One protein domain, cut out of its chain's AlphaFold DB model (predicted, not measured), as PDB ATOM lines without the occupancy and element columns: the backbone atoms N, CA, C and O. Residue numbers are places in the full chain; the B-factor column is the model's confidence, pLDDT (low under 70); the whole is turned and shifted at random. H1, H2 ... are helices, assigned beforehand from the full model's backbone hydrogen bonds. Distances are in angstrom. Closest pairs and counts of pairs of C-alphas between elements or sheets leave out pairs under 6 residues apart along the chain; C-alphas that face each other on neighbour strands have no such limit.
ATOM      1  N   VAL A   2     -23.781  17.141   7.535       85.94
ATOM      2  CA  VAL A   2     -23.010  16.197   8.358       85.94
ATOM      3  C   VAL A   2     -22.962  14.799   7.736       85.94
ATOM      4  O   VAL A   2     -21.881  14.276   7.523       85.94
ATOM      5  N   GLU A   3     -24.099  14.241   7.318       91.38
ATOM      6  CA  GLU A   3     -24.145  12.905   6.693       91.38
ATOM      7  C   GLU A   3     -23.295  12.809   5.420       91.38
ATOM      8  O   GLU A   3     -22.572  11.839   5.208       91.38
ATOM      9  N   ARG A   4     -23.318  13.856   4.585       90.31
ATOM     10  CA  ARG A   4     -22.492  13.926   3.373       90.31
ATOM     11  C   ARG A   4     -21.005  13.983   3.713       90.31
ATOM     12  O   ARG A   4     -20.220  13.346   3.019       90.31
ATOM     13  N   PHE A   5     -20.632  14.743   4.741       92.38
ATOM     14  CA  PHE A   5     -19.257  14.802   5.224       92.38
ATOM     15  C   PHE A   5     -18.812  13.438   5.761       92.38
ATOM     16  O   PHE A   5     -17.808  12.911   5.295       92.38
ATOM     17  N   ASN A   6     -19.606  12.812   6.631       92.50
ATOM     18  CA  ASN A   6     -19.305  11.495   7.196       92.50
ATOM     19  C   ASN A   6     -19.173  10.428   6.102       92.50
ATOM     20  O   ASN A   6     -18.189   9.694   6.062       92.50
ATOM     21  N   GLY A   7     -20.092  10.412   5.133       94.06
ATOM     22  CA  GLY A   7     -20.014   9.506   3.988       94.06
ATOM     23  C   GLY A   7     -18.851   9.802   3.032       94.06
ATOM     24  O   GLY A   7     -18.551   8.983   2.165       94.06
ATOM     25  N   ARG A   8     -18.205  10.970   3.121       94.19
ATOM     26  CA  ARG A   8     -16.965  11.270   2.388       94.19
ATOM     27  C   ARG A   8     -15.737  10.850   3.188       94.19
ATOM     28  O   ARG A   8     -14.879  10.194   2.619       94.19
ATOM     29  N   VAL A   9     -15.711  11.111   4.494       93.50
ATOM     30  CA  VAL A   9     -14.669  10.611   5.407       93.50
ATOM     31  C   VAL A   9     -14.550   9.089   5.317       93.50
ATOM     32  O   VAL A   9     -13.453   8.574   5.124       93.50
ATOM     33  N   GLN A  10     -15.673   8.368   5.363       93.38
ATOM     34  CA  GLN A  10     -15.672   6.906   5.274       93.38
ATOM     35  C   GLN A  10     -15.081   6.386   3.955       93.38
ATOM     36  O   GLN A  10     -14.370   5.390   3.961       93.38
ATOM     37  N   ARG A  11     -15.366   7.046   2.828       93.19
ATOM     38  CA  ARG A  11     -14.918   6.591   1.502       93.19
ATOM     39  C   ARG A  11     -13.513   7.048   1.129       93.19
ATOM     40  O   ARG A  11     -12.848   6.354   0.375       93.19
ATOM     41  N   GLU A  12     -13.096   8.223   1.588       92.75
ATOM     42  CA  GLU A  12     -11.876   8.884   1.105       92.75
ATOM     43  C   GLU A  12     -10.751   8.891   2.147       92.75
ATOM     44  O   GLU A  12      -9.588   8.883   1.763       92.75
ATOM     45  N   VAL A  13     -11.072   8.891   3.447       91.62
ATOM     46  CA  VAL A  13     -10.068   8.919   4.527       91.62
ATOM     47  C   VAL A  13      -9.892   7.542   5.151       91.62
ATOM     48  O   VAL A  13      -8.771   7.061   5.250       91.62
ATOM     49  N   LEU A  14     -10.988   6.881   5.538       90.38
ATOM     50  CA  LEU A  14     -10.911   5.568   6.199       90.38
ATOM     51  C   LEU A  14     -10.502   4.426   5.255       90.38
ATOM     52  O   LEU A  14     -10.220   3.331   5.723       90.38
ATOM     53  N   GLY A  15     -10.457   4.680   3.944       89.38
ATOM     54  CA  GLY A  15      -9.888   3.757   2.960       89.38
ATOM     55  C   GLY A  15      -8.362   3.834   2.834       89.38
ATOM     56  O   GLY A  15      -7.789   3.049   2.089       89.38
ATOM     57  N   ILE A  16      -7.699   4.779   3.511       89.12
ATOM     58  CA  ILE A  16      -6.238   4.897   3.506       89.12
ATOM     59  C   ILE A  16      -5.680   4.001   4.614       89.12
ATOM     60  O   ILE A  16      -5.958   4.226   5.793       89.12
ATOM     61  N   THR A  17      -4.866   3.013   4.244       89.69
ATOM     62  CA  THR A  17      -4.168   2.151   5.203       89.69
ATOM     63  C   THR A  17      -3.112   2.965   5.947       89.69
ATOM     64  O   THR A  17      -2.129   3.414   5.367       89.69
ATOM     65  N   ILE A  18      -3.319   3.178   7.244       87.44
ATOM     66  CA  ILE A  18      -2.438   3.973   8.107       87.44
ATOM     67  C   ILE A  18      -2.092   3.193   9.371       87.44
ATOM     68  O   ILE A  18      -2.908   2.440   9.893       87.44
ATOM     69  N   TYR A  19      -0.879   3.401   9.883       83.06
ATOM     70  CA  TYR A  19      -0.336   2.640  11.012       83.06
ATOM     71  C   TYR A  19      -0.478   3.362  12.363       83.06
ATOM     72  O   TYR A  19      -0.156   2.782  13.398       83.06
ATOM     73  N   SER A  20      -0.935   4.624  12.391       89.62
ATOM     74  CA  SER A  20      -1.031   5.394  13.635       89.62
ATOM     75  C   SER A  20      -2.301   6.239  13.752       89.62
ATOM     76  O   SER A  20      -2.829   6.796  12.787       89.62
ATOM     77  N   HIS A  21      -2.773   6.395  14.992       92.25
ATOM     78  CA  HIS A  21      -3.866   7.314  15.315       92.25
ATOM     79  C   HIS A  21      -3.495   8.781  15.035       92.25
ATOM     80  O   HIS A  21      -4.356   9.601  14.715       92.25
ATOM     81  N   GLN A  22      -2.211   9.131  15.143       94.50
ATOM     82  CA  GLN A  22      -1.736  10.476  14.837       94.50
ATOM     83  C   GLN A  22      -1.899  10.800  13.349       94.50
ATOM     84  O   GLN A  22      -2.416  11.867  13.019       94.50
ATOM     85  N   ASP A  23      -1.561   9.857  12.471       94.31
ATOM     86  CA  ASP A  23      -1.757   9.987  11.026       94.31
ATOM     87  C   ASP A  23      -3.242  10.136  10.680       94.31
ATOM     88  O   ASP A  23      -3.607  10.995   9.875       94.31
ATOM     89  N   LEU A  24      -4.124   9.403  11.370       94.94
ATOM     90  CA  LEU A  24      -5.571   9.567  11.214       94.94
ATOM     91  C   LEU A  24      -6.021  10.994  11.557       94.94
ATOM     92  O   LEU A  24      -6.802  11.596  10.819       94.94
ATOM     93  N   LYS A  25      -5.527  11.559  12.665       95.25
ATOM     94  CA  LYS A  25      -5.859  12.935  13.064       95.25
ATOM     95  C   LYS A  25      -5.383  13.955  12.031       95.25
ATOM     96  O   LYS A  25      -6.130  14.885  11.728       95.25
ATOM     97  N   ILE A  26      -4.177  13.774  11.493       95.69
ATOM     98  CA  ILE A  26      -3.610  14.649  10.458       95.69
ATOM     99  C   ILE A  26      -4.466  14.577   9.185       95.69
ATOM    100  O   ILE A  26      -4.889  15.615   8.672       95.69
ATOM    101  N   LEU A  27      -4.808  13.368   8.727       95.38
ATOM    102  CA  LEU A  27      -5.667  13.169   7.559       95.38
ATOM    103  C   LEU A  27      -7.044  13.809   7.741       95.38
ATOM    104  O   LEU A  27      -7.505  14.521   6.853       95.38
ATOM    105  N   LEU A  28      -7.692  13.616   8.892       95.25
ATOM    106  CA  LEU A  28      -8.999  14.219   9.174       95.25
ATOM    107  C   LEU A  28      -8.938  15.751   9.205       95.25
ATOM    108  O   LEU A  28      -9.854  16.407   8.705       95.25
ATOM    109  N   ALA A  29      -7.868  16.332   9.755       94.44
ATOM    110  CA  ALA A  29      -7.684  17.780   9.790       94.44
ATOM    111  C   ALA A  29      -7.521  18.369   8.379       94.44
ATOM    112  O   ALA A  29      -8.246  19.301   8.014       94.44
ATOM    113  N   GLY A  30      -6.631  17.793   7.563       95.69
ATOM    114  CA  GLY A  30      -6.432  18.227   6.180       95.69
ATOM    115  C   GLY A  30      -7.655  17.975   5.298       95.69
ATOM    116  O   GLY A  30      -8.049  18.850   4.523       95.69
ATOM    117  N   PHE A  31      -8.329  16.835   5.475       95.38
ATOM    118  CA  PHE A  31      -9.577  16.523   4.782       95.38
ATOM    119  C   PHE A  31     -10.672  17.541   5.107       95.38
ATOM    120  O   PHE A  31     -11.347  18.034   4.204       95.38
ATOM    121  N   ASN A  32     -10.840  17.902   6.382       93.88
ATOM    122  CA  ASN A  32     -11.811  18.912   6.791       93.88
ATOM    123  C   ASN A  32     -11.514  20.281   6.154       93.88
ATOM    124  O   ASN A  32     -12.442  20.949   5.690       93.88
ATOM    125  N   LEU A  33     -10.240  20.684   6.076       94.12
ATOM    126  CA  LEU A  33      -9.841  21.923   5.403       94.12
ATOM    127  C   LEU A  33     -10.185  21.876   3.903       94.12
ATOM    128  O   LEU A  33     -10.880  22.759   3.397       94.12
ATOM    129  N   ALA A  34      -9.779  20.809   3.210       94.69
ATOM    130  CA  ALA A  34     -10.046  20.630   1.785       94.69
ATOM    131  C   ALA A  34     -11.550  20.560   1.474       94.69
ATOM    132  O   ALA A  34     -12.034  21.214   0.549       94.69
ATOM    133  N   TYR A  35     -12.315  19.801   2.261       94.94
ATOM    134  CA  TYR A  35     -13.753  19.632   2.068       94.94
ATOM    135  C   TYR A  35     -14.516  20.949   2.239       94.94
ATOM    136  O   TYR A  35     -15.384  21.267   1.419       94.94
ATOM    137  N   ASN A  36     -14.196  21.717   3.286       93.19
ATOM    138  CA  ASN A  36     -14.887  22.973   3.586       93.19
ATOM    139  C   ASN A  36     -14.510  24.105   2.621       93.19
ATOM    140  O   ASN A  36     -15.358  24.955   2.342       93.19
ATOM    141  N   GLY A  37     -13.288  24.088   2.079       93.94
ATOM    142  CA  GLY A  37     -12.840  25.032   1.054       93.94
ATOM    143  C   GLY A  37     -13.338  24.697  -0.357       93.94
ATOM    144  O   GLY A  37     -13.550  25.591  -1.178       93.94
ATOM    145  N   ARG A  38     -13.591  23.416  -0.656       95.00
ATOM    146  CA  ARG A  38     -13.989  22.965  -1.995       95.00
ATOM    147  C   ARG A  38     -15.420  23.376  -2.343       95.00
ATOM    148  O   ARG A  38     -16.370  23.069  -1.625       95.00
ATOM    149  N   ARG A  39     -15.590  23.991  -3.517       95.94
ATOM    150  CA  ARG A  39     -16.902  24.275  -4.123       95.94
ATOM    151  C   ARG A  39     -17.644  22.987  -4.474       95.94
ATOM    152  O   ARG A  39     -17.069  22.070  -5.060       95.94
ATOM    153  N   GLN A  40     -18.933  22.919  -4.145       94.81
ATOM    154  CA  GLN A  40     -19.735  21.707  -4.311       94.81
ATOM    155  C   GLN A  40     -20.984  21.979  -5.153       94.81
ATOM    156  O   GLN A  40     -21.742  22.907  -4.882       94.81
ATOM    157  N   ARG A  41     -21.258  21.122  -6.146       94.12
ATOM    158  CA  ARG A  41     -22.470  21.221  -6.987       94.12
ATOM    159  C   ARG A  41     -23.761  21.159  -6.164       94.12
ATOM    160  O   ARG A  41     -24.676  21.932  -6.405       94.12
ATOM    161  N   ALA A  42     -23.787  20.314  -5.129       91.75
ATOM    162  CA  ALA A  42     -24.908  20.212  -4.187       91.75
ATOM    163  C   ALA A  42     -25.175  21.518  -3.407       91.75
ATOM    164  O   ALA A  42     -26.243  21.688  -2.836       91.75
ATOM    165  N   LEU A  43     -24.203  22.435  -3.396       94.31
ATOM    166  CA  LEU A  43     -24.287  23.767  -2.803       94.31
ATOM    167  C   LEU A  43     -24.374  24.873  -3.858       94.31
ATOM    168  O   LEU A  43     -23.928  25.991  -3.618       94.31
ATOM    169  N   LYS A  44     -24.906  24.566  -5.048       95.69
ATOM    170  CA  LYS A  44     -25.003  25.519  -6.166       95.69
ATOM    171  C   LYS A  44     -23.643  26.146  -6.525       95.69
ATOM    172  O   LYS A  44     -23.560  27.314  -6.882       95.69
ATOM    173  N   GLY A  45     -22.562  25.375  -6.384       96.06
ATOM    174  CA  GLY A  45     -21.198  25.832  -6.666       96.06
ATOM    175  C   GLY A  45     -20.517  26.585  -5.519       96.06
ATOM    176  O   GLY A  45     -19.371  26.990  -5.680       96.06
ATOM    177  N   LEU A  46     -21.155  26.742  -4.358       96.56
ATOM    178  CA  LEU A  46     -20.522  27.305  -3.162       96.56
ATOM    179  C   LEU A  46     -19.732  26.236  -2.397       96.56
ATOM    180  O   LEU A  46     -20.003  25.036  -2.510       96.56
ATOM    181  N   SER A  47     -18.746  26.662  -1.609       95.88
ATOM    182  CA  SER A  47     -18.104  25.788  -0.624       95.88
ATOM    183  C   SER A  47     -18.883  25.787   0.700       95.88
ATOM    184  O   SER A  47     -19.594  26.759   0.989       95.88
ATOM    185  N   PRO A  48     -18.772  24.732   1.529       94.69
ATOM    186  CA  PRO A  48     -19.372  24.727   2.862       94.69
ATOM    187  C   PRO A  48     -18.979  25.946   3.704       94.69
ATOM    188  O   PRO A  48     -19.833  26.524   4.378       94.69
ATOM    189  N   GLU A  49     -17.722  26.390   3.619       93.25
ATOM    190  CA  GLU A  49     -17.258  27.580   4.332       93.25
ATOM    191  C   GLU A  49     -17.941  28.861   3.829       93.25
ATOM    192  O   GLU A  49     -18.367  29.690   4.634       93.25
ATOM    193  N   MET A  50     -18.118  29.021   2.513       95.12
ATOM    194  CA  MET A  50     -18.845  30.167   1.952       95.12
ATOM    195  C   MET A  50     -20.298  30.204   2.438       95.12
ATOM    196  O   MET A  50     -20.790  31.267   2.813       95.12
ATOM    197  N   VAL A  51     -20.968  29.049   2.479       93.94
ATOM    198  CA  VAL A  51     -22.344  28.933   2.988       93.94
ATOM    199  C   VAL A  51     -22.413  29.315   4.467       93.94
ATOM    200  O   VAL A  51     -23.313  30.054   4.871       93.94
ATOM    201  N   LEU A  52     -21.450  28.866   5.278       91.12
ATOM    202  CA  LEU A  52     -21.357  29.247   6.687       91.12
ATOM    203  C   LEU A  52     -21.160  30.760   6.847       91.12
ATOM    204  O   LEU A  52     -21.907  31.392   7.592       91.12
ATOM    205  N   ARG A  53     -20.204  31.354   6.121       91.50
ATOM    206  CA  ARG A  53     -19.922  32.799   6.170       91.50
ATOM    207  C   ARG A  53     -21.139  33.631   5.762       91.50
ATOM    208  O   ARG A  53     -21.465  34.598   6.444       91.50
ATOM    209  N   GLN A  54     -21.847  33.236   4.701       93.81
ATOM    210  CA  GLN A  54     -23.102  33.883   4.305       93.81
ATOM    211  C   GLN A  54     -24.141  33.795   5.427       93.81
ATOM    212  O   GLN A  54     -24.699  34.814   5.824       93.81
ATOM    213  N   ARG A  55     -24.362  32.605   6.001       91.75
ATOM    214  CA  ARG A  55     -25.330  32.417   7.092       91.75
ATOM    215  C   ARG A  55     -25.004  33.268   8.319       91.75
ATOM    216  O   ARG A  55     -25.919  33.848   8.896       91.75
ATOM    217  N   LEU A  56     -23.731  33.361   8.697       91.69
ATOM    218  CA  LEU A  56     -23.289  34.193   9.819       91.69
ATOM    219  C   LEU A  56     -23.457  35.689   9.532       91.69
ATOM    220  O   LEU A  56     -23.811  36.428  10.444       91.69
ATOM    221  N   LYS A  57     -23.297  36.128   8.277       91.12
ATOM    222  CA  LYS A  57     -23.596  37.512   7.874       91.12
ATOM    223  C   LYS A  57     -25.076  37.860   8.073       91.12
ATOM    224  O   LYS A  57     -25.379  38.949   8.541       91.12
ATOM    225  N   TYR A  58     -25.991  36.942   7.746       92.94
ATOM    226  CA  TYR A  58     -27.435  37.157   7.932       92.94
ATOM    227  C   TYR A  58     -27.911  36.942   9.375       92.94
ATOM    228  O   TYR A  58     -28.913  37.521   9.784       92.94
ATOM    229  N   LYS A  59     -27.239  36.076  10.140       93.12
ATOM    230  CA  LYS A  59     -27.596  35.731  11.522       93.12
ATOM    231  C   LYS A  59     -26.347  35.725  12.414       93.12
ATOM    232  O   LYS A  59     -25.875  34.644  12.781       93.12
ATOM    233  N   PRO A  60     -25.827  36.905  12.797       87.50
ATOM    234  CA  PRO A  60     -24.591  37.010  13.575       87.50
ATOM    235  C   PRO A  60     -24.701  36.372  14.965       87.50
ATOM    236  O   PRO A  60     -23.714  35.844  15.463       87.50
ATOM    237  N   ALA A  61     -25.904  36.304  15.549       89.69
ATOM    238  CA  ALA A  61     -26.157  35.633  16.830       89.69
ATOM    239  C   ALA A  61     -25.835  34.122  16.829       89.69
ATOM    240  O   ALA A  61     -25.726  33.515  17.888       89.69
ATOM    241  N   LEU A  62     -25.678  33.498  15.653       85.81
ATOM    242  CA  LEU A  62     -25.256  32.099  15.530       85.81
ATOM    243  C   LEU A  62     -23.729  31.923  15.582       85.81
ATOM    244  O   LEU A  62     -23.248  30.786  15.580       85.81
ATOM    245  N   ALA A  63     -22.958  33.013  15.577       85.12
ATOM    246  CA  ALA A  63     -21.508  32.945  15.662       85.12
ATOM    247  C   ALA A  63     -21.084  32.416  17.039       85.12
ATOM    248  O   ALA A  63     -21.493  32.924  18.079       85.12
ATOM    249  N   ARG A  64     -20.229  31.389  17.050       80.06
ATOM    250  CA  ARG A  64     -19.602  30.899  18.280       80.06
ATOM    251  C   ARG A  64     -18.345  31.712  18.585       80.06
ATOM    252  O   ARG A  64     -17.465  31.814  17.731       80.06
ATOM    253  N   ALA A  65     -18.237  32.192  19.825       67.00
ATOM    254  CA  ALA A  65     -17.099  32.975  20.318       67.00
ATOM    255  C   ALA A  65     -15.744  32.245  20.202       67.00
ATOM    256  O   ALA A  65     -14.714  32.877  20.006       67.00
ATOM    257  N   THR A  66     -15.735  30.909  20.263       64.56
ATOM    258  CA  THR A  66     -14.520  30.073  20.294       64.56
ATOM    259  C   THR A  66     -14.337  29.233  19.030       64.56
ATOM    260  O   THR A  66     -13.933  28.069  19.080       64.56
ATOM    261  N   THR A  67     -14.645  29.797  17.862       67.31
ATOM    262  CA  THR A  67     -14.421  29.077  16.600       67.31
ATOM    263  C   THR A  67     -12.913  28.899  16.377       67.31
ATOM    264  O   THR A  67     -12.222  29.848  16.008       67.31
ATOM    265  N   LYS A  68     -12.388  27.684  16.612       71.62
ATOM    266  CA  LYS A  68     -10.992  27.344  16.298       71.62
ATOM    267  C   LYS A  68     -10.751  27.579  14.809       71.62
ATOM    268  O   LYS A  68     -11.442  26.999  13.970       71.62
ATOM    269  N   LYS A  69      -9.765  28.420  14.488       76.88
ATOM    270  CA  LYS A  69      -9.275  28.543  13.114       76.88
ATOM    271  C   LYS A  69      -8.680  27.205  12.686       76.88
ATOM    272  O   LYS A  69      -7.996  26.553  13.475       76.88
ATOM    273  N   ALA A  70      -8.969  26.803  11.454       78.62
ATOM    274  CA  ALA A  70      -8.304  25.655  10.864       78.62
ATOM    275  C   ALA A  70      -6.815  25.979  10.681       78.62
ATOM    276  O   ALA A  70      -6.469  27.098  10.301       78.62
ATOM    277  N   ASP A  71      -5.954  25.008  10.974       87.50
ATOM    278  CA  ASP A  71      -4.520  25.120  10.723       87.50
ATOM    279  C   ASP A  71      -4.280  25.150   9.200       87.50
ATOM    280  O   ASP A  71      -4.670  24.199   8.514       87.50
ATOM    281  N   PRO A  72      -3.676  26.219   8.648       86.44
ATOM    282  CA  PRO A  72      -3.445  26.335   7.209       86.44
ATOM    283  C   PRO A  72      -2.472  25.277   6.671       86.44
ATOM    284  O   PRO A  72      -2.512  24.967   5.483       86.44
ATOM    285  N   THR A  73      -1.628  24.696   7.528       93.31
ATOM    286  CA  THR A  73      -0.652  23.665   7.145       93.31
ATOM    287  C   THR A  73      -1.231  22.250   7.171       93.31
ATOM    288  O   THR A  73      -0.621  21.325   6.635       93.31
ATOM    289  N   ALA A  74      -2.438  22.069   7.721       93.75
ATOM    290  CA  ALA A  74      -3.048  20.752   7.893       93.75
ATOM    291  C   ALA A  74      -3.244  19.997   6.570       93.75
ATOM    292  O   ALA A  74      -3.139  18.774   6.539       93.75
ATOM    293  N   LEU A  75      -3.521  20.710   5.468       94.19
ATOM    294  CA  LEU A  75      -3.645  20.074   4.156       94.19
ATOM    295  C   LEU A  75      -2.303  19.521   3.665       94.19
ATOM    296  O   LEU A  75      -2.256  18.381   3.218       94.19
ATOM    297  N   ASP A  76      -1.223  20.292   3.783       96.50
ATOM    298  CA  ASP A  76       0.116  19.851   3.378       96.50
ATOM    299  C   ASP A  76       0.568  18.622   4.183       96.50
ATOM    300  O   ASP A  76       1.017  17.623   3.621       96.50
ATOM    301  N   GLN A  77       0.349  18.643   5.500       96.06
ATOM    302  CA  GLN A  77       0.644  17.503   6.370       96.06
ATOM    303  C   GLN A  77      -0.180  16.261   5.995       96.06
ATOM    304  O   GLN A  77       0.364  15.159   5.922       96.06
ATOM    305  N   ALA A  78      -1.474  16.425   5.706       95.56
ATOM    306  CA  ALA A  78      -2.329  15.321   5.276       95.56
ATOM    307  C   ALA A  78      -1.889  14.720   3.937       95.56
ATOM    308  O   ALA A  78      -1.910  13.499   3.786       95.56
ATOM    309  N   LEU A  79      -1.451  15.546   2.983       95.19
ATOM    310  CA  LEU A  79      -0.924  15.060   1.707       95.19
ATOM    311  C   LEU A  79       0.359  14.241   1.900       95.19
ATOM    312  O   LEU A  79       0.496  13.192   1.273       95.19
ATOM    313  N   LYS A  80       1.253  14.655   2.807       95.50
ATOM    314  CA  LYS A  80       2.465  13.891   3.161       95.50
ATOM    315  C   LYS A  80       2.132  12.532   3.778       95.50
ATOM    316  O   LYS A  80       2.702  11.522   3.376       95.50
ATOM    317  N   VAL A  81       1.180  12.490   4.712       94.62
ATOM    318  CA  VAL A  81       0.715  11.232   5.322       94.62
ATOM    319  C   VAL A  81       0.088  10.312   4.272       94.62
ATOM    320  O   VAL A  81       0.417   9.130   4.221       94.62
ATOM    321  N   ALA A  82      -0.774  10.845   3.403       92.31
ATOM    322  CA  ALA A  82      -1.407  10.068   2.342       92.31
ATOM    323  C   ALA A  82      -0.392   9.531   1.318       92.31
ATOM    324  O   ALA A  82      -0.558   8.416   0.828       92.31
ATOM    325  N   ALA A  83       0.655  10.300   1.001       93.00
ATOM    326  CA  ALA A  83       1.740   9.851   0.134       93.00
ATOM    327  C   ALA A  83       2.508   8.685   0.768       93.00
ATOM    328  O   ALA A  83       2.623   7.629   0.154       93.00
ATOM    329  N   ARG A  84       2.919   8.823   2.035       91.12
ATOM    330  CA  ARG A  84       3.607   7.757   2.776       91.12
ATOM    331  C   ARG A  84       2.767   6.482   2.889       91.12
ATOM    332  O   ARG A  84       3.296   5.387   2.762       91.12
ATOM    333  N   ALA A  85       1.459   6.610   3.108       88.38
ATOM    334  CA  ALA A  85       0.547   5.468   3.186       88.38
ATOM    335  C   ALA A  85       0.469   4.661   1.873       88.38
ATOM    336  O   ALA A  85       0.255   3.452   1.909       88.38
ATOM    337  N   LYS A  86       0.668   5.314   0.719       83.06
ATOM    338  CA  LYS A  86       0.720   4.645  -0.590       83.06
ATOM    339  C   LYS A  86       2.022   3.895  -0.842       83.06
ATOM    340  O   LYS A  86       2.010   2.956  -1.617       83.06
ATOM    341  N   GLU A  87       3.128   4.306  -0.229       77.00
ATOM    342  CA  GLU A  87       4.424   3.628  -0.392       77.00
ATOM    343  C   GLU A  87       4.465   2.257   0.307       77.00
ATOM    344  O   GLU A  87       5.361   1.463   0.041       77.00
ATOM    345  N   VAL A  88       3.508   1.980   1.201       67.19
ATOM    346  CA  VAL A  88       3.452   0.761   2.029       67.19
ATOM    347  C   VAL A  88       2.221  -0.124   1.771       67.19
ATOM    348  O   VAL A  88       2.064  -1.126   2.466       67.19
TER     349      VAL A  88
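This is residues 2 to 88 of the 89 residues of an uncharacterized protein of Methylobacterium sp. 174MFSha1.1 (UniProt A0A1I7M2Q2). The longest helix, H2, is the middle of an elongated model; H4 crosses it closely, H1 is on another side, and H3 meets the end of H2 at residues 35 to 37 with its own first residues and leads away from it, so that residues 57 to 62, from the last residues of H3 into the link after it, stick out. A long link folds back from H3 to H4. The printed part has 87 residues, four named helices, H1 to H4 in order, and no named strand: all helix. It is only just loose, close to compact, with radius of gyration of the C-alphas 14.9 A and spans 48 by 28 by 19 A.

Start at H1, residues 2 to 12, which only just touches the hub H2, residues 21 to 37, through 28 to 35 alone, with 3 pairs of C-alphas within 8 A; the closest, Val 9 and Leu 28, are 7.7 A apart, at a steep tilt of 57 degrees, opposite ways. H2 touches H3, residues 48 to 58, with 35 to 37 alone; the closest C-alphas, Asn 36 and Pro 48, are 4.9 A apart, at a steep tilt of 58 degrees, the same way. H4, residues 74 to 87, touches H2 at a steep tilt of 56 degrees, opposite ways; the closest C-alphas, Gly 30 and Leu 75, are 3.9 A apart. The packing is mostly crossed, with no touching pair at a shallow tilt. H1 is apart from H3 and H4, and H3 from H4. Every O i to N i+4 pair is within hydrogen-bond range in H2, H3 and H4, and 6 of 7 in H1.

Find C-alpha 2 at (-23.010, 16.197, 8.358); from there H1 runs 15.2 A. H2 runs 24.5 A, H3 15.7 A, and H4 20.4 A to C-alpha 87 at (4.424, 3.628, -0.392).

The C-alphas farthest apart, Tyr 58 and Val 88, are 48.1 A apart. The printed part has no cut; the link H3 to H4 is long. Look for pLDDT under 70 at residues 65 to 67 and 88.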